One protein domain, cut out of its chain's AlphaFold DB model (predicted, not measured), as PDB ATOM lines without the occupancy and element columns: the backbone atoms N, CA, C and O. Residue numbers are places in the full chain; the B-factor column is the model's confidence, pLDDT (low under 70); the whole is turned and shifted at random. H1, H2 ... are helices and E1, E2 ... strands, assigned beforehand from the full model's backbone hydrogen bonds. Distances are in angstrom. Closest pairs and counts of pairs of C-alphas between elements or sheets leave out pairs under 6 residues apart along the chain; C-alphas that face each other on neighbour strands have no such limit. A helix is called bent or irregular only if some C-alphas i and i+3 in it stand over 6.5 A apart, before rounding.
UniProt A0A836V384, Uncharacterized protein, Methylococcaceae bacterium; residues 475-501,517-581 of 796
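AT A GLANCE: This is residues 475 to 501 and 517 to 581 of the 796 residues of an uncharacterized protein of Methylococcaceae bacterium (UniProt A0A836V384). The chain is wound as a short, not very regular solenoid of stacked turns: E1, E2 and E3 make one turn, E4, E5 and E6 the next beside it, and E7, E8 and E9 add the last strand to each of three small sheets. The sheets E1 E4 E8 and E2 E5 E9 stand partly face to face, the sheet E3 E6 E7 follows farther along toward H1, and H2 lies at the end of the stack by E8 and E9. The length runs along E1 and E2, from the loop of residues 479 to 487 at one end to H1 and its loops at the other. The printed part has 92 residues with two named helices and nine named strands, in the order E1 E2 E3 E4 E5 E6 H1 E7 E8 H2 E9; the class is mixed, helices and strands, and the sheet E1 E4 E8 is parallel while the other two are mixed. The whole is compact, with a radius of gyration of the C-alphas of 14.1 A, and spans 48 by 23 by 22 A, a rod in outline.

HOW THE PARTS SIT: E1, residues 475 to 478, is an edge strand and the parallel neighbour of E4, residues 518 to 520, with N 477 and O 519 2.8 A apart, within hydrogen-bond range. E4 is in turn parallel to E8, residues 553 to 555, with N 520 and O 554 at 2.8 A. In the second sheet E2, residues 488 to 493, is parallel to E5, residues 525 to 529, at 16 degrees, with N 528 and O 490 at 2.8 A. E5 is antiparallel to E9, residues 574 to 576, at 163 degrees, with N 529 and O 574 at 2.8 A. Between these two sheets, the closest C-alphas of E1 and E2 are those of Val 477 and Ala 490, 7.7 A apart. E2 runs on into E3, residues 496 to 498, across a break of 2 residues, at 76 degrees. E3 is parallel to E6, residues 534 to 536, with N 497 and O 534 at 2.8 A, and E6 is antiparallel to E7, residues 547 to 549, with N 535 and O 549 at 2.8 A. H1, residues 541 to 544, is on no sheet, though only just not on the sheet E3 E6 E7, with 4 pairs of C-alphas within 10 A. H2, residues 561 to 570, only grazes the sheet E1 E4 E8, and its closest C-alphas to E8 are those of Trp 563 and Val 553, 6.8 A apart. It also only grazes the sheet E2 E5 E9, with 5 pairs of C-alphas within 10 A, only just on it. H2 is irregular, with C-alphas 565 and 568 8.1 A apart, and 3 of its 6 O i to N i+4 pairs are within hydrogen-bond range; H1 is too short for such a pair.

IN THESE COORDINATES: E1 begins at C-alpha 475, (35.406, 52.881, -3.174), and is 9.9 A long. E2, the longest strand by residues, measures 16.7 A and ends at C-alpha 493, (41.686, 43.765, -8.464). E5 measures 12.7 A and H2 12.4 A. E3, E4, E6, E7, E8 and E9 have 3 residues each, and H1 has 4. E9 ends at C-alpha 576, (28.126, 41.534, -7.930).

THE WHOLE: The two C-alphas farthest apart are those of Phe 484 and Ala 542, at 48.3 A. Residues 502 to 516 are not printed, and C-alphas 501 and 517 are 16.2 A apart across this cut, which lies in the link from E3 to E4. Of the links that are printed whole, E1 to E2 is short and the others are tight. The mean pLDDT of the printed part is 82.1; it is under 70 at residues 484 to 485, 501, 539 to 545 and 577 to 581.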
ATOM      1  N   ILE A 475      35.919  52.836  -1.814       95.81
ATOM      2  CA  ILE A 475      35.406  52.881  -3.174       95.81
ATOM      3  C   ILE A 475      33.889  53.035  -3.106       95.81
ATOM      4  O   ILE A 475      33.191  52.218  -2.505       95.81
ATOM      5  N   ARG A 476      33.365  54.065  -3.766       94.44
ATOM      6  CA  ARG A 476      31.932  54.241  -4.005       94.44
ATOM      7  C   ARG A 476      31.650  54.069  -5.489       94.44
ATOM      8  O   ARG A 476      32.228  54.765  -6.316       94.44
ATOM      9  N   VAL A 477      30.738  53.167  -5.815       93.88
ATOM     10  CA  VAL A 477      30.306  52.853  -7.175       93.88
ATOM     11  C   VAL A 477      28.848  53.266  -7.331       93.88
ATOM     12  O   VAL A 477      27.980  52.792  -6.599       93.88
ATOM     13  N   LYS A 478      28.562  54.152  -8.279       92.25
ATOM     14  CA  LYS A 478      27.228  54.706  -8.534       92.25
ATOM     15  C   LYS A 478      27.048  55.000 -10.017       92.25
ATOM     16  O   LYS A 478      28.025  55.163 -10.722       92.25
ATOM     17  N   ALA A 479      25.817  55.049 -10.503       88.19
ATOM     18  CA  ALA A 479      25.509  55.299 -11.909       88.19
ATOM     19  C   ALA A 479      24.451  56.402 -12.008       88.19
ATOM     20  O   ALA A 479      23.299  56.146 -12.360       88.19
ATOM     21  N   THR A 480      24.824  57.626 -11.623       86.19
ATOM     22  CA  THR A 480      23.872  58.725 -11.370       86.19
ATOM     23  C   THR A 480      23.034  59.069 -12.604       86.19
ATOM     24  O   THR A 480      21.851  59.368 -12.473       86.19
ATOM     25  N   ASN A 481      23.619  58.957 -13.800       77.81
ATOM     26  CA  ASN A 481      22.975  59.310 -15.069       77.81
ATOM     27  C   ASN A 481      22.700  58.104 -15.979       77.81
ATOM     28  O   ASN A 481      22.495  58.286 -17.177       77.81
ATOM     29  N   ALA A 482      22.702  56.882 -15.438       75.75
ATOM     30  CA  ALA A 482      22.464  55.695 -16.249       75.75
ATOM     31  C   ALA A 482      21.047  55.701 -16.840       75.75
ATOM     32  O   ALA A 482      20.053  55.621 -16.110       75.75
ATOM     33  N   SER A 483      20.955  55.757 -18.168       75.50
ATOM     34  CA  SER A 483      19.690  55.563 -18.884       75.50
ATOM     35  C   SER A 483      19.296  54.081 -18.909       75.50
ATOM     36  O   SER A 483      20.131  53.190 -18.743       75.50
ATOM     37  N   PHE A 484      18.010  53.782 -19.129       66.50
ATOM     38  CA  PHE A 484      17.528  52.399 -19.204       66.50
ATOM     39  C   PHE A 484      18.275  51.615 -20.300       66.50
ATOM     40  O   PHE A 484      18.128  51.906 -21.485       66.50
ATOM     41  N   GLY A 485      19.059  50.610 -19.897       66.25
ATOM     42  CA  GLY A 485      19.842  49.758 -20.799       66.25
ATOM     43  C   GLY A 485      21.351  50.022 -20.797       66.25
ATOM     44  O   GLY A 485      22.097  49.160 -21.263       66.25
ATOM     45  N   GLU A 486      21.818  51.135 -20.227       73.94
ATOM     46  CA  GLU A 486      23.250  51.362 -20.008       73.94
ATOM     47  C   GLU A 486      23.756  50.435 -18.899       73.94
ATOM     48  O   GLU A 486      23.199  50.384 -17.800       73.94
ATOM     49  N   ARG A 487      24.797  49.657 -19.207       76.25
ATOM     50  CA  ARG A 487      25.455  48.755 -18.261       76.25
ATOM     51  C   ARG A 487      26.933  49.077 -18.224       76.25
ATOM     52  O   ARG A 487      27.664  48.768 -19.158       76.25
ATOM     53  N   TYR A 488      27.327  49.676 -17.120       88.31
ATOM     54  CA  TYR A 488      28.695  50.056 -16.815       88.31
ATOM     55  C   TYR A 488      29.398  48.939 -16.043       88.31
ATOM     56  O   TYR A 488      28.737  48.102 -15.413       88.31
ATOM     57  N   LYS A 489      30.730  48.915 -16.082       91.50
ATOM     58  CA  LYS A 489      31.534  47.894 -15.402       91.50
ATOM     59  C   LYS A 489      32.612  48.529 -14.538       91.50
ATOM     60  O   LYS A 489      33.407  49.327 -15.016       91.50
ATOM     61  N   ALA A 490      32.691  48.100 -13.286       94.19
ATOM     62  CA  ALA A 490      33.825  48.382 -12.419       94.19
ATOM     63  C   ALA A 490      34.567  47.073 -12.131       94.19
ATOM     64  O   ALA A 490      33.968  46.131 -11.616       94.19
ATOM     65  N   GLN A 491      35.854  46.996 -12.457       95.69
ATOM     66  CA  GLN A 491      36.708  45.863 -12.099       95.69
ATOM     67  C   GLN A 491      37.684  46.292 -11.007       95.69
ATOM     68  O   GLN A 491      38.446  47.222 -11.226       95.69
ATOM     69  N   ILE A 492      37.690  45.622  -9.857       96.50
ATOM     70  CA  ILE A 492      38.557  45.967  -8.718       96.50
ATOM     71  C   ILE A 492      39.426  44.754  -8.393       96.50
ATOM     72  O   ILE A 492      38.905  43.690  -8.061       96.50
ATOM     73  N   ASP A 493      40.741  44.882  -8.525       95.50
ATOM     74  CA  ASP A 493      41.686  43.765  -8.464       95.50
ATOM     75  C   ASP A 493      42.889  44.090  -7.574       95.50
ATOM     76  O   ASP A 493      43.438  45.190  -7.629       95.50
ATOM     77  N   ASN A 494      43.314  43.128  -6.756       94.38
ATOM     78  CA  ASN A 494      44.479  43.242  -5.879       94.38
ATOM     79  C   ASN A 494      44.555  44.561  -5.073       94.38
ATOM     80  O   ASN A 494      45.619  45.172  -4.963       94.38
ATOM     81  N   CYS A 495      43.420  45.049  -4.559       95.38
ATOM     82  CA  CYS A 495      43.365  46.284  -3.776       95.38
ATOM     83  C   CYS A 495      43.462  46.016  -2.268       95.38
ATOM     84  O   CYS A 495      42.868  45.072  -1.740       95.38
ATOM     85  N   ARG A 496      44.189  46.884  -1.560       93.31
ATOM     86  CA  ARG A 496      44.421  46.805  -0.114       93.31
ATOM     87  C   ARG A 496      43.613  47.861   0.635       93.31
ATOM     88  O   ARG A 496      43.792  49.057   0.422       93.31
ATOM     89  N   PHE A 497      42.798  47.432   1.588       92.06
ATOM     90  CA  PHE A 497      41.998  48.312   2.441       92.06
ATOM     91  C   PHE A 497      42.576  48.330   3.854       92.06
ATOM     92  O   PHE A 497      42.659  47.309   4.534       92.06
ATOM     93  N   ILE A 498      43.035  49.489   4.300       87.38
ATOM     94  CA  ILE A 498      43.749  49.650   5.560       87.38
ATOM     95  C   ILE A 498      42.776  50.209   6.597       87.38
ATOM     96  O   ILE A 498      42.233  51.300   6.432       87.38
ATOM     97  N   LYS A 499      42.586  49.459   7.683       81.38
ATOM     98  CA  LYS A 499      41.810  49.849   8.864       81.38
ATOM     99  C   LYS A 499      42.733  49.824  10.078       81.38
ATOM    100  O   LYS A 499      42.830  48.819  10.773       81.38
ATOM    101  N   THR A 500      43.492  50.896  10.299       74.25
ATOM    102  CA  THR A 500      44.549  50.901  11.322       74.25
ATOM    103  C   THR A 500      43.999  50.978  12.739       74.25
ATOM    104  O   THR A 500      43.131  51.796  13.004       74.25
ATOM    105  N   VAL A 501      44.582  50.205  13.659       67.69
ATOM    106  CA  VAL A 501      44.452  50.419  15.120       67.69
ATOM    107  C   VAL A 501      45.081  51.749  15.559       67.69
ATOM    108  O   VAL A 501      44.649  52.349  16.532       67.69
ATOM    109  N   ASP A 517      34.227  48.439   2.626       92.38
ATOM    110  CA  ASP A 517      35.363  48.827   1.799       92.38
ATOM    111  C   ASP A 517      34.873  49.316   0.427       92.38
ATOM    112  O   ASP A 517      35.442  50.237  -0.160       92.38
ATOM    113  N   ILE A 518      33.774  48.734  -0.062       93.62
ATOM    114  CA  ILE A 518      33.137  49.103  -1.326       93.62
ATOM    115  C   ILE A 518      31.642  49.323  -1.094       93.62
ATOM    116  O   ILE A 518      30.952  48.444  -0.576       93.62
ATOM    117  N   LYS A 519      31.127  50.472  -1.532       92.56
ATOM    118  CA  LYS A 519      29.692  50.768  -1.544       92.56
ATOM    119  C   LYS A 519      29.158  50.851  -2.967       92.56
ATOM    120  O   LYS A 519      29.690  51.608  -3.773       92.56
ATOM    121  N   ILE A 520      28.085  50.120  -3.252       90.50
ATOM    122  CA  ILE A 520      27.385  50.104  -4.539       90.50
ATOM    123  C   ILE A 520      26.046  50.829  -4.372       90.50
ATOM    124  O   ILE A 520      25.072  50.271  -3.870       90.50
ATOM    125  N   ASP A 521      25.973  52.091  -4.785       86.56
ATOM    126  CA  ASP A 521      24.780  52.917  -4.568       86.56
ATOM    127  C   ASP A 521      23.627  52.560  -5.524       86.56
ATOM    128  O   ASP A 521      22.455  52.766  -5.202       86.56
ATOM    129  N   THR A 522      23.925  52.019  -6.708       77.12
ATOM    130  CA  THR A 522      22.927  51.790  -7.767       77.12
ATOM    131  C   THR A 522      23.151  50.471  -8.503       77.12
ATOM    132  O   THR A 522      24.286  50.142  -8.836       77.12
ATOM    133  N   ALA A 523      22.071  49.781  -8.878       71.56
ATOM    134  CA  ALA A 523      22.114  48.468  -9.535       71.56
ATOM    135  C   ALA A 523      22.570  48.466 -11.017       71.56
ATOM    136  O   ALA A 523      22.694  47.399 -11.612       71.56
ATOM    137  N   ASN A 524      22.810  49.634 -11.631       78.88
ATOM    138  CA  ASN A 524      23.129  49.758 -13.066       78.88
ATOM    139  C   ASN A 524      24.632  49.620 -13.397       78.88
ATOM    140  O   ASN A 524      25.027  49.782 -14.554       78.88
ATOM    141  N   ILE A 525      25.472  49.307 -12.406       81.88
ATOM    142  CA  ILE A 525      26.885  48.965 -12.606       81.88
ATOM    143  C   ILE A 525      27.120  47.526 -12.175       81.88
ATOM    144  O   ILE A 525      26.764  47.134 -11.066       81.88
ATOM    145  N   GLN A 526      27.764  46.754 -13.046       86.94
ATOM    146  CA  GLN A 526      28.321  45.461 -12.680       86.94
ATOM    147  C   GLN A 526      29.677  45.680 -12.007       86.94
ATOM    148  O   GLN A 526      30.594  46.220 -12.626       86.94
ATOM    149  N   VAL A 527      29.817  45.225 -10.763       89.38
ATOM    150  CA  VAL A 527      31.105  45.234 -10.059       89.38
ATOM    151  C   VAL A 527      31.702  43.836 -10.110       89.38
ATOM    152  O   VAL A 527      31.098  42.879  -9.629       89.38
ATOM    153  N   THR A 528      32.893  43.716 -10.680       90.81
ATOM    154  CA  THR A 528      33.672  42.479 -10.711       90.81
ATOM    155  C   THR A 528      34.884  42.640  -9.812       90.81
ATOM    156  O   THR A 528      35.684  43.557  -9.977       90.81
ATOM    157  N   LEU A 529      35.040  41.722  -8.876       90.44
ATOM    158  CA  LEU A 529      36.172  41.664  -7.973       90.44
ATOM    159  C   LEU A 529      37.139  40.614  -8.499       90.44
ATOM    160  O   LEU A 529      36.769  39.452  -8.668       90.44
ATOM    161  N   GLY A 530      38.355  41.053  -8.800       87.00
ATOM    162  CA  GLY A 530      39.488  40.191  -9.082       87.00
ATOM    163  C   GLY A 530      40.034  39.523  -7.819       87.00
ATOM    164  O   GLY A 530      39.415  39.517  -6.753       87.00
ATOM    165  N   SER A 531      41.215  38.939  -7.959       85.12
ATOM    166  CA  SER A 531      41.915  38.225  -6.892       85.12
ATOM    167  C   SER A 531      42.675  39.179  -5.967       85.12
ATOM    168  O   SER A 531      43.138  40.230  -6.399       85.12
ATOM    169  N   GLY A 532      42.875  38.806  -4.699       86.44
ATOM    170  CA  GLY A 532      43.822  39.510  -3.826       86.44
ATOM    171  C   GLY A 532      43.301  40.818  -3.231       86.44
ATOM    172  O   GLY A 532      44.070  41.548  -2.606       86.44
ATOM    173  N   ASN A 533      42.008  41.117  -3.375       92.19
ATOM    174  CA  ASN A 533      41.385  42.206  -2.632       92.19
ATOM    175  C   ASN A 533      41.327  41.830  -1.148       92.19
ATOM    176  O   ASN A 533      40.770  40.790  -0.791       92.19
ATOM    177  N   HIS A 534      41.911  42.652  -0.278       91.94
ATOM    178  CA  HIS A 534      42.020  42.308   1.138       91.94
ATOM    179  C   HIS A 534      42.066  43.527   2.055       91.94
ATOM    180  O   HIS A 534      42.538  44.607   1.699       91.94
ATOM    181  N   ARG A 535      41.614  43.318   3.287       90.81
ATOM    182  CA  ARG A 535      41.718  44.254   4.401       90.81
ATOM    183  C   ARG A 535      42.937  43.939   5.266       90.81
ATOM    184  O   ARG A 535      43.281  42.772   5.445       90.81
ATOM    185  N   VAL A 536      43.537  44.968   5.863       88.12
ATOM    186  CA  VAL A 536      44.558  44.852   6.918       88.12
ATOM    187  C   VAL A 536      44.223  45.726   8.129       88.12
ATOM    188  O   VAL A 536      43.664  46.811   7.980       88.12
ATOM    189  N   ALA A 537      44.611  45.275   9.326       80.25
ATOM    190  CA  ALA A 537      44.364  45.979  10.594       80.25
ATOM    191  C   ALA A 537      45.513  46.920  11.033       80.25
ATOM    192  O   ALA A 537      45.403  47.661  12.010       80.25
ATOM    193  N   THR A 538      46.655  46.880  10.341       73.38
ATOM    194  CA  THR A 538      47.856  47.654  10.687       73.38
ATOM    195  C   THR A 538      48.667  48.016   9.443       73.38
ATOM    196  O   THR A 538      48.595  47.347   8.410       73.38
ATOM    197  N   THR A 539      49.453  49.088   9.545       66.19
ATOM    198  CA  THR A 539      50.442  49.531   8.546       66.19
ATOM    199  C   THR A 539      51.864  49.072   8.879       66.19
ATOM    200  O   THR A 539      52.770  49.254   8.069       66.19
ATOM    201  N   SER A 540      52.079  48.453  10.046       61.62
ATOM    202  CA  SER A 540      53.407  48.074  10.539       61.62
ATOM    203  C   SER A 540      53.973  46.840   9.820       61.62
ATOM    204  O   SER A 540      53.790  45.707  10.266       61.62
ATOM    205  N   GLY A 541      54.666  47.068   8.698       62.78
ATOM    206  CA  GLY A 541      55.558  46.114   8.018       62.78
ATOM    207  C   GLY A 541      55.085  44.652   8.023       62.78
ATOM    208  O   GLY A 541      53.966  44.345   7.619       62.78
ATOM    209  N   ALA A 542      55.927  43.755   8.548       61.28
ATOM    210  CA  ALA A 542      55.674  42.312   8.605       61.28
ATOM    211  C   ALA A 542      54.406  41.909   9.393       61.28
ATOM    212  O   ALA A 542      53.895  40.804   9.211       61.28
ATOM    213  N   GLN A 543      53.886  42.770  10.277       63.94
ATOM    214  CA  GLN A 543      52.625  42.493  10.977       63.94
ATOM    215  C   GLN A 543      51.423  42.679  10.051       63.94
ATOM    216  O   GLN A 543      50.492  41.878  10.108       63.94
ATOM    217  N   ALA A 544      51.464  43.680   9.168       66.31
ATOM    218  CA  ALA A 544      50.403  43.919   8.196       66.31
ATOM    219  C   ALA A 544      50.286  42.765   7.190       66.31
ATOM    220  O   ALA A 544      49.187  42.312   6.882       66.31
ATOM    221  N   GLU A 545      51.427  42.233   6.748       67.81
ATOM    222  CA  GLU A 545      51.496  41.071   5.851       67.81
ATOM    223  C   GLU A 545      50.975  39.776   6.504       67.81
ATOM    224  O   GLU A 545      50.593  38.830   5.816       67.81
ATOM    225  N   ALA A 546      50.909  39.729   7.838       70.62
ATOM    226  CA  ALA A 546      50.382  38.602   8.604       70.62
ATOM    227  C   ALA A 546      48.896  38.755   9.007       70.62
ATOM    228  O   ALA A 546      48.397  37.936   9.792       70.62
ATOM    229  N   GLN A 547      48.213  39.804   8.526       81.69
ATOM    230  CA  GLN A 547      46.831  40.163   8.879       81.69
ATOM    231  C   GLN A 547      45.996  40.564   7.650       81.69
ATOM    232  O   GLN A 547      45.446  41.660   7.595       81.69
ATOM    233  N   MET A 548      45.877  39.670   6.673       87.94
ATOM    234  CA  MET A 548      45.000  39.813   5.511       87.94
ATOM    235  C   MET A 548      43.628  39.188   5.778       87.94
ATOM    236  O   MET A 548      43.512  38.006   6.126       87.94
ATOM    237  N   MET A 549      42.583  39.982   5.585       91.44
ATOM    238  CA  MET A 549      41.189  39.610   5.825       91.44
ATOM    239  C   MET A 549      40.348  39.909   4.582       91.44
ATOM    240  O   MET A 549      40.743  40.722   3.750       91.44
ATOM    241  N   GLY A 550      39.202  39.248   4.442       90.56
ATOM    242  CA  GLY A 550      38.253  39.532   3.364       90.56
ATOM    243  C   GLY A 550      37.689  40.952   3.443       90.56
ATOM    244  O   GLY A 550      37.676  41.574   4.509       90.56
ATOM    245  N   ILE A 551      37.237  41.452   2.298       92.44
ATOM    246  CA  ILE A 551      36.658  42.787   2.154       92.44
ATOM    247  C   ILE A 551      35.152  42.778   2.397       92.44
ATOM    248  O   ILE A 551      34.459  41.772   2.208       92.44
ATOM    249  N   ILE A 552      34.641  43.942   2.766       91.25
ATOM    250  CA  ILE A 552      33.232  44.174   3.035       91.25
ATOM    251  C   ILE A 552      32.607  45.008   1.920       91.25
ATOM    252  O   ILE A 552      33.146  46.047   1.533       91.25
ATOM    253  N   VAL A 553      31.454  44.555   1.427       90.56
ATOM    254  CA  VAL A 553      30.701  45.223   0.364       90.56
ATOM    255  C   VAL A 553      29.262  45.471   0.805       90.56
ATOM    256  O   VAL A 553      28.600  44.591   1.358       90.56
ATOM    257  N   GLU A 554      28.776  46.676   0.526       90.25
ATOM    258  CA  GLU A 554      27.413  47.123   0.816       90.25
ATOM    259  C   GLU A 554      26.715  47.638  -0.445       90.25
ATOM    260  O   GLU A 554      27.351  48.185  -1.349       90.25
ATOM    261  N   GLU A 555      25.390  47.513  -0.480       87.56
ATOM    262  CA  GLU A 555      24.520  48.182  -1.451       87.56
ATOM    263  C   GLU A 555      23.861  49.425  -0.824       87.56
ATOM    264  O   GLU A 555      23.924  49.649   0.387       87.56
ATOM    265  N   SER A 556      23.170  50.245  -1.622       81.94
ATOM    266  CA  SER A 556      22.398  51.389  -1.104       81.94
ATOM    267  C   SER A 556      21.328  51.006  -0.081       81.94
ATOM    268  O   SER A 556      21.001  51.817   0.784       81.94
ATOM    269  N   SER A 557      20.812  49.774  -0.145       77.62
ATOM    270  CA  SER A 557      19.869  49.220   0.836       77.62
ATOM    271  C   SER A 557      20.530  48.771   2.150       77.62
ATOM    272  O   SER A 557      19.825  48.458   3.112       77.62
ATOM    273  N   GLY A 558      21.866  48.781   2.212       81.81
ATOM    274  CA  GLY A 558      22.675  48.373   3.355       81.81
ATOM    275  C   GLY A 558      23.520  47.130   3.077       81.81
ATOM    276  O   GLY A 558      23.926  46.849   1.949       81.81
ATOM    277  N   SER A 559      23.808  46.390   4.147       80.31
ATOM    278  CA  SER A 559      24.626  45.175   4.113       80.31
ATOM    279  C   SER A 559      24.043  44.106   3.189       80.31
ATOM    280  O   SER A 559      22.885  43.704   3.332       80.31
ATOM    281  N   ILE A 560      24.871  43.590   2.280       83.81
ATOM    282  CA  ILE A 560      24.532  42.427   1.464       83.81
ATOM    283  C   ILE A 560      24.793  41.191   2.332       83.81
ATOM    284  O   ILE A 560      25.923  40.718   2.415       83.81
ATOM    285  N   THR A 561      23.769  40.657   3.004       82.31
ATOM    286  CA  THR A 561      23.932  39.554   3.977       82.31
ATOM    287  C   THR A 561      24.742  38.382   3.413       82.31
ATOM    288  O   THR A 561      25.711  37.948   4.029       82.31
ATOM    289  N   THR A 562      24.414  37.938   2.197       81.12
ATOM    290  CA  THR A 562      25.133  36.864   1.496       81.12
ATOM    291  C   THR A 562      26.585  37.231   1.176       81.12
ATOM    292  O   THR A 562      27.436  36.356   1.119       81.12
ATOM    293  N   TRP A 563      26.920  38.509   0.987       86.44
ATOM    294  CA  TRP A 563      28.321  38.906   0.849       86.44
ATOM    295  C   TRP A 563      29.061  38.725   2.171       86.44
ATOM    296  O   TRP A 563      30.085  38.052   2.220       86.44
ATOM    297  N   GLN A 564      28.525  39.283   3.257       86.00
ATOM    298  CA  GLN A 564      29.206  39.280   4.554       86.00
ATOM    299  C   GLN A 564      29.456  37.875   5.082       86.00
ATOM    300  O   GLN A 564      30.532  37.592   5.607       86.00
ATOM    301  N   GLU A 565      28.481  36.986   4.898       85.56
ATOM    302  CA  GLU A 565      28.567  35.585   5.305       85.56
ATOM    303  C   GLU A 565      29.614  34.783   4.519       85.56
ATOM    304  O   GLU A 565      30.107  33.774   5.020       85.56
ATOM    305  N   TYR A 566      29.981  35.217   3.309       86.88
ATOM    306  CA  TYR A 566      30.865  34.465   2.407       86.88
ATOM    307  C   TYR A 566      32.037  35.291   1.866       86.88
ATOM    308  O   TYR A 566      32.724  34.877   0.932       86.88
ATOM    309  N   SER A 567      32.324  36.438   2.479       88.00
ATOM    310  CA  SER A 567      33.383  37.372   2.073       88.00
ATOM    311  C   SER A 567      34.767  36.712   2.033       88.00
ATOM    312  O   SER A 567      35.601  37.077   1.210       88.00
ATOM    313  N   HIS A 568      34.992  35.678   2.843       85.19
ATOM    314  CA  HIS A 568      36.204  34.855   2.842       85.19
ATOM    315  C   HIS A 568      36.458  34.087   1.527       85.19
ATOM    316  O   HIS A 568      37.610  33.789   1.217       85.19
ATOM    317  N   ILE A 569      35.411  33.777   0.754       83.25
ATOM    318  CA  ILE A 569      35.508  33.194  -0.598       83.25
ATOM    319  C   ILE A 569      35.380  34.304  -1.646       83.25
ATOM    320  O   ILE A 569      36.173  34.379  -2.581       83.25
ATOM    321  N   LEU A 570      34.404  35.196  -1.469       85.56
ATOM    322  CA  LEU A 570      34.016  36.174  -2.487       85.56
ATOM    323  C   LEU A 570      35.048  37.297  -2.696       85.56
ATOM    324  O   LEU A 570      35.084  37.896  -3.769       85.56
ATOM    325  N   SER A 571      35.927  37.561  -1.722       85.31
ATOM    326  CA  SER A 571      37.004  38.561  -1.870       85.31
ATOM    327  C   SER A 571      38.065  38.176  -2.914       85.31
ATOM    328  O   SER A 571      38.826  39.036  -3.351       85.31
ATOM    329  N   ASN A 572      38.115  36.903  -3.330       76.19
ATOM    330  CA  ASN A 572      39.109  36.350  -4.258       76.19
ATOM    331  C   ASN A 572      38.500  35.928  -5.607       76.19
ATOM    332  O   ASN A 572      38.855  34.884  -6.155       76.19
ATOM    333  N   GLY A 573      37.591  36.737  -6.152       71.75
ATOM    334  CA  GLY A 573      36.937  36.456  -7.429       71.75
ATOM    335  C   GLY A 573      35.427  36.346  -7.283       71.75
ATOM    336  O   GLY A 573      34.907  35.270  -7.000       71.75
ATOM    337  N   ALA A 574      34.711  37.445  -7.513       74.88
ATOM    338  CA  ALA A 574      33.249  37.462  -7.506       74.88
ATOM    339  C   ALA A 574      32.695  38.521  -8.465       74.88
ATOM    340  O   ALA A 574      33.339  39.528  -8.741       74.88
ATOM    341  N   SER A 575      31.475  38.312  -8.958       75.94
ATOM    342  CA  SER A 575      30.713  39.330  -9.688       75.94
ATOM    343  C   SER A 575      29.480  39.694  -8.875       75.94
ATOM    344  O   SER A 575      28.716  38.815  -8.480       75.94
ATOM    345  N   ILE A 576      29.267  40.986  -8.659       75.94
ATOM    346  CA  ILE A 576      28.126  41.534  -7.930       75.94
ATOM    347  C   ILE A 576      27.184  42.173  -8.953       75.94
ATOM    348  O   ILE A 576      27.528  43.155  -9.615       75.94
ATOM    349  N   SER A 577      26.003  41.572  -9.128       64.38
ATOM    350  CA  SER A 577      24.969  42.043 -10.061       64.38
ATOM    351  C   SER A 577      23.559  41.678  -9.576       64.38
ATOM    352  O   SER A 577      22.970  40.711 -10.061       64.38
ATOM    353  N   GLY A 578      23.020  42.395  -8.583       55.94
ATOM    354  CA  GLY A 578      21.639  42.249  -8.073       55.94
ATOM    355  C   GLY A 578      21.293  40.913  -7.385       55.94
ATOM    356  O   GLY A 578      20.313  40.831  -6.648       55.94
ATOM    357  N   ARG A 579      22.094  39.867  -7.606       58.03
ATOM    358  CA  ARG A 579      22.237  38.630  -6.834       58.03
ATOM    359  C   ARG A 579      23.681  38.178  -7.016       58.03
ATOM    360  O   ARG A 579      24.092  37.955  -8.150       58.03
ATOM    361  N   THR A 580      24.441  38.055  -5.936       61.25
ATOM    362  CA  THR A 580      25.807  37.514  -5.981       61.25
ATOM    363  C   THR A 580      25.713  35.998  -5.803       61.25
ATOM    364  O   THR A 580      25.483  35.555  -4.677       61.25
ATOM    365  N   PRO A 581      25.794  35.176  -6.870       69.25
ATOM    366  CA  PRO A 581      25.855  33.732  -6.702       69.25
ATOM    367  C   PRO A 581      27.168  33.365  -6.007       69.25
ATOM    368  O   PRO A 581      28.248  33.753  -6.452       69.25
TER     369      PRO A 581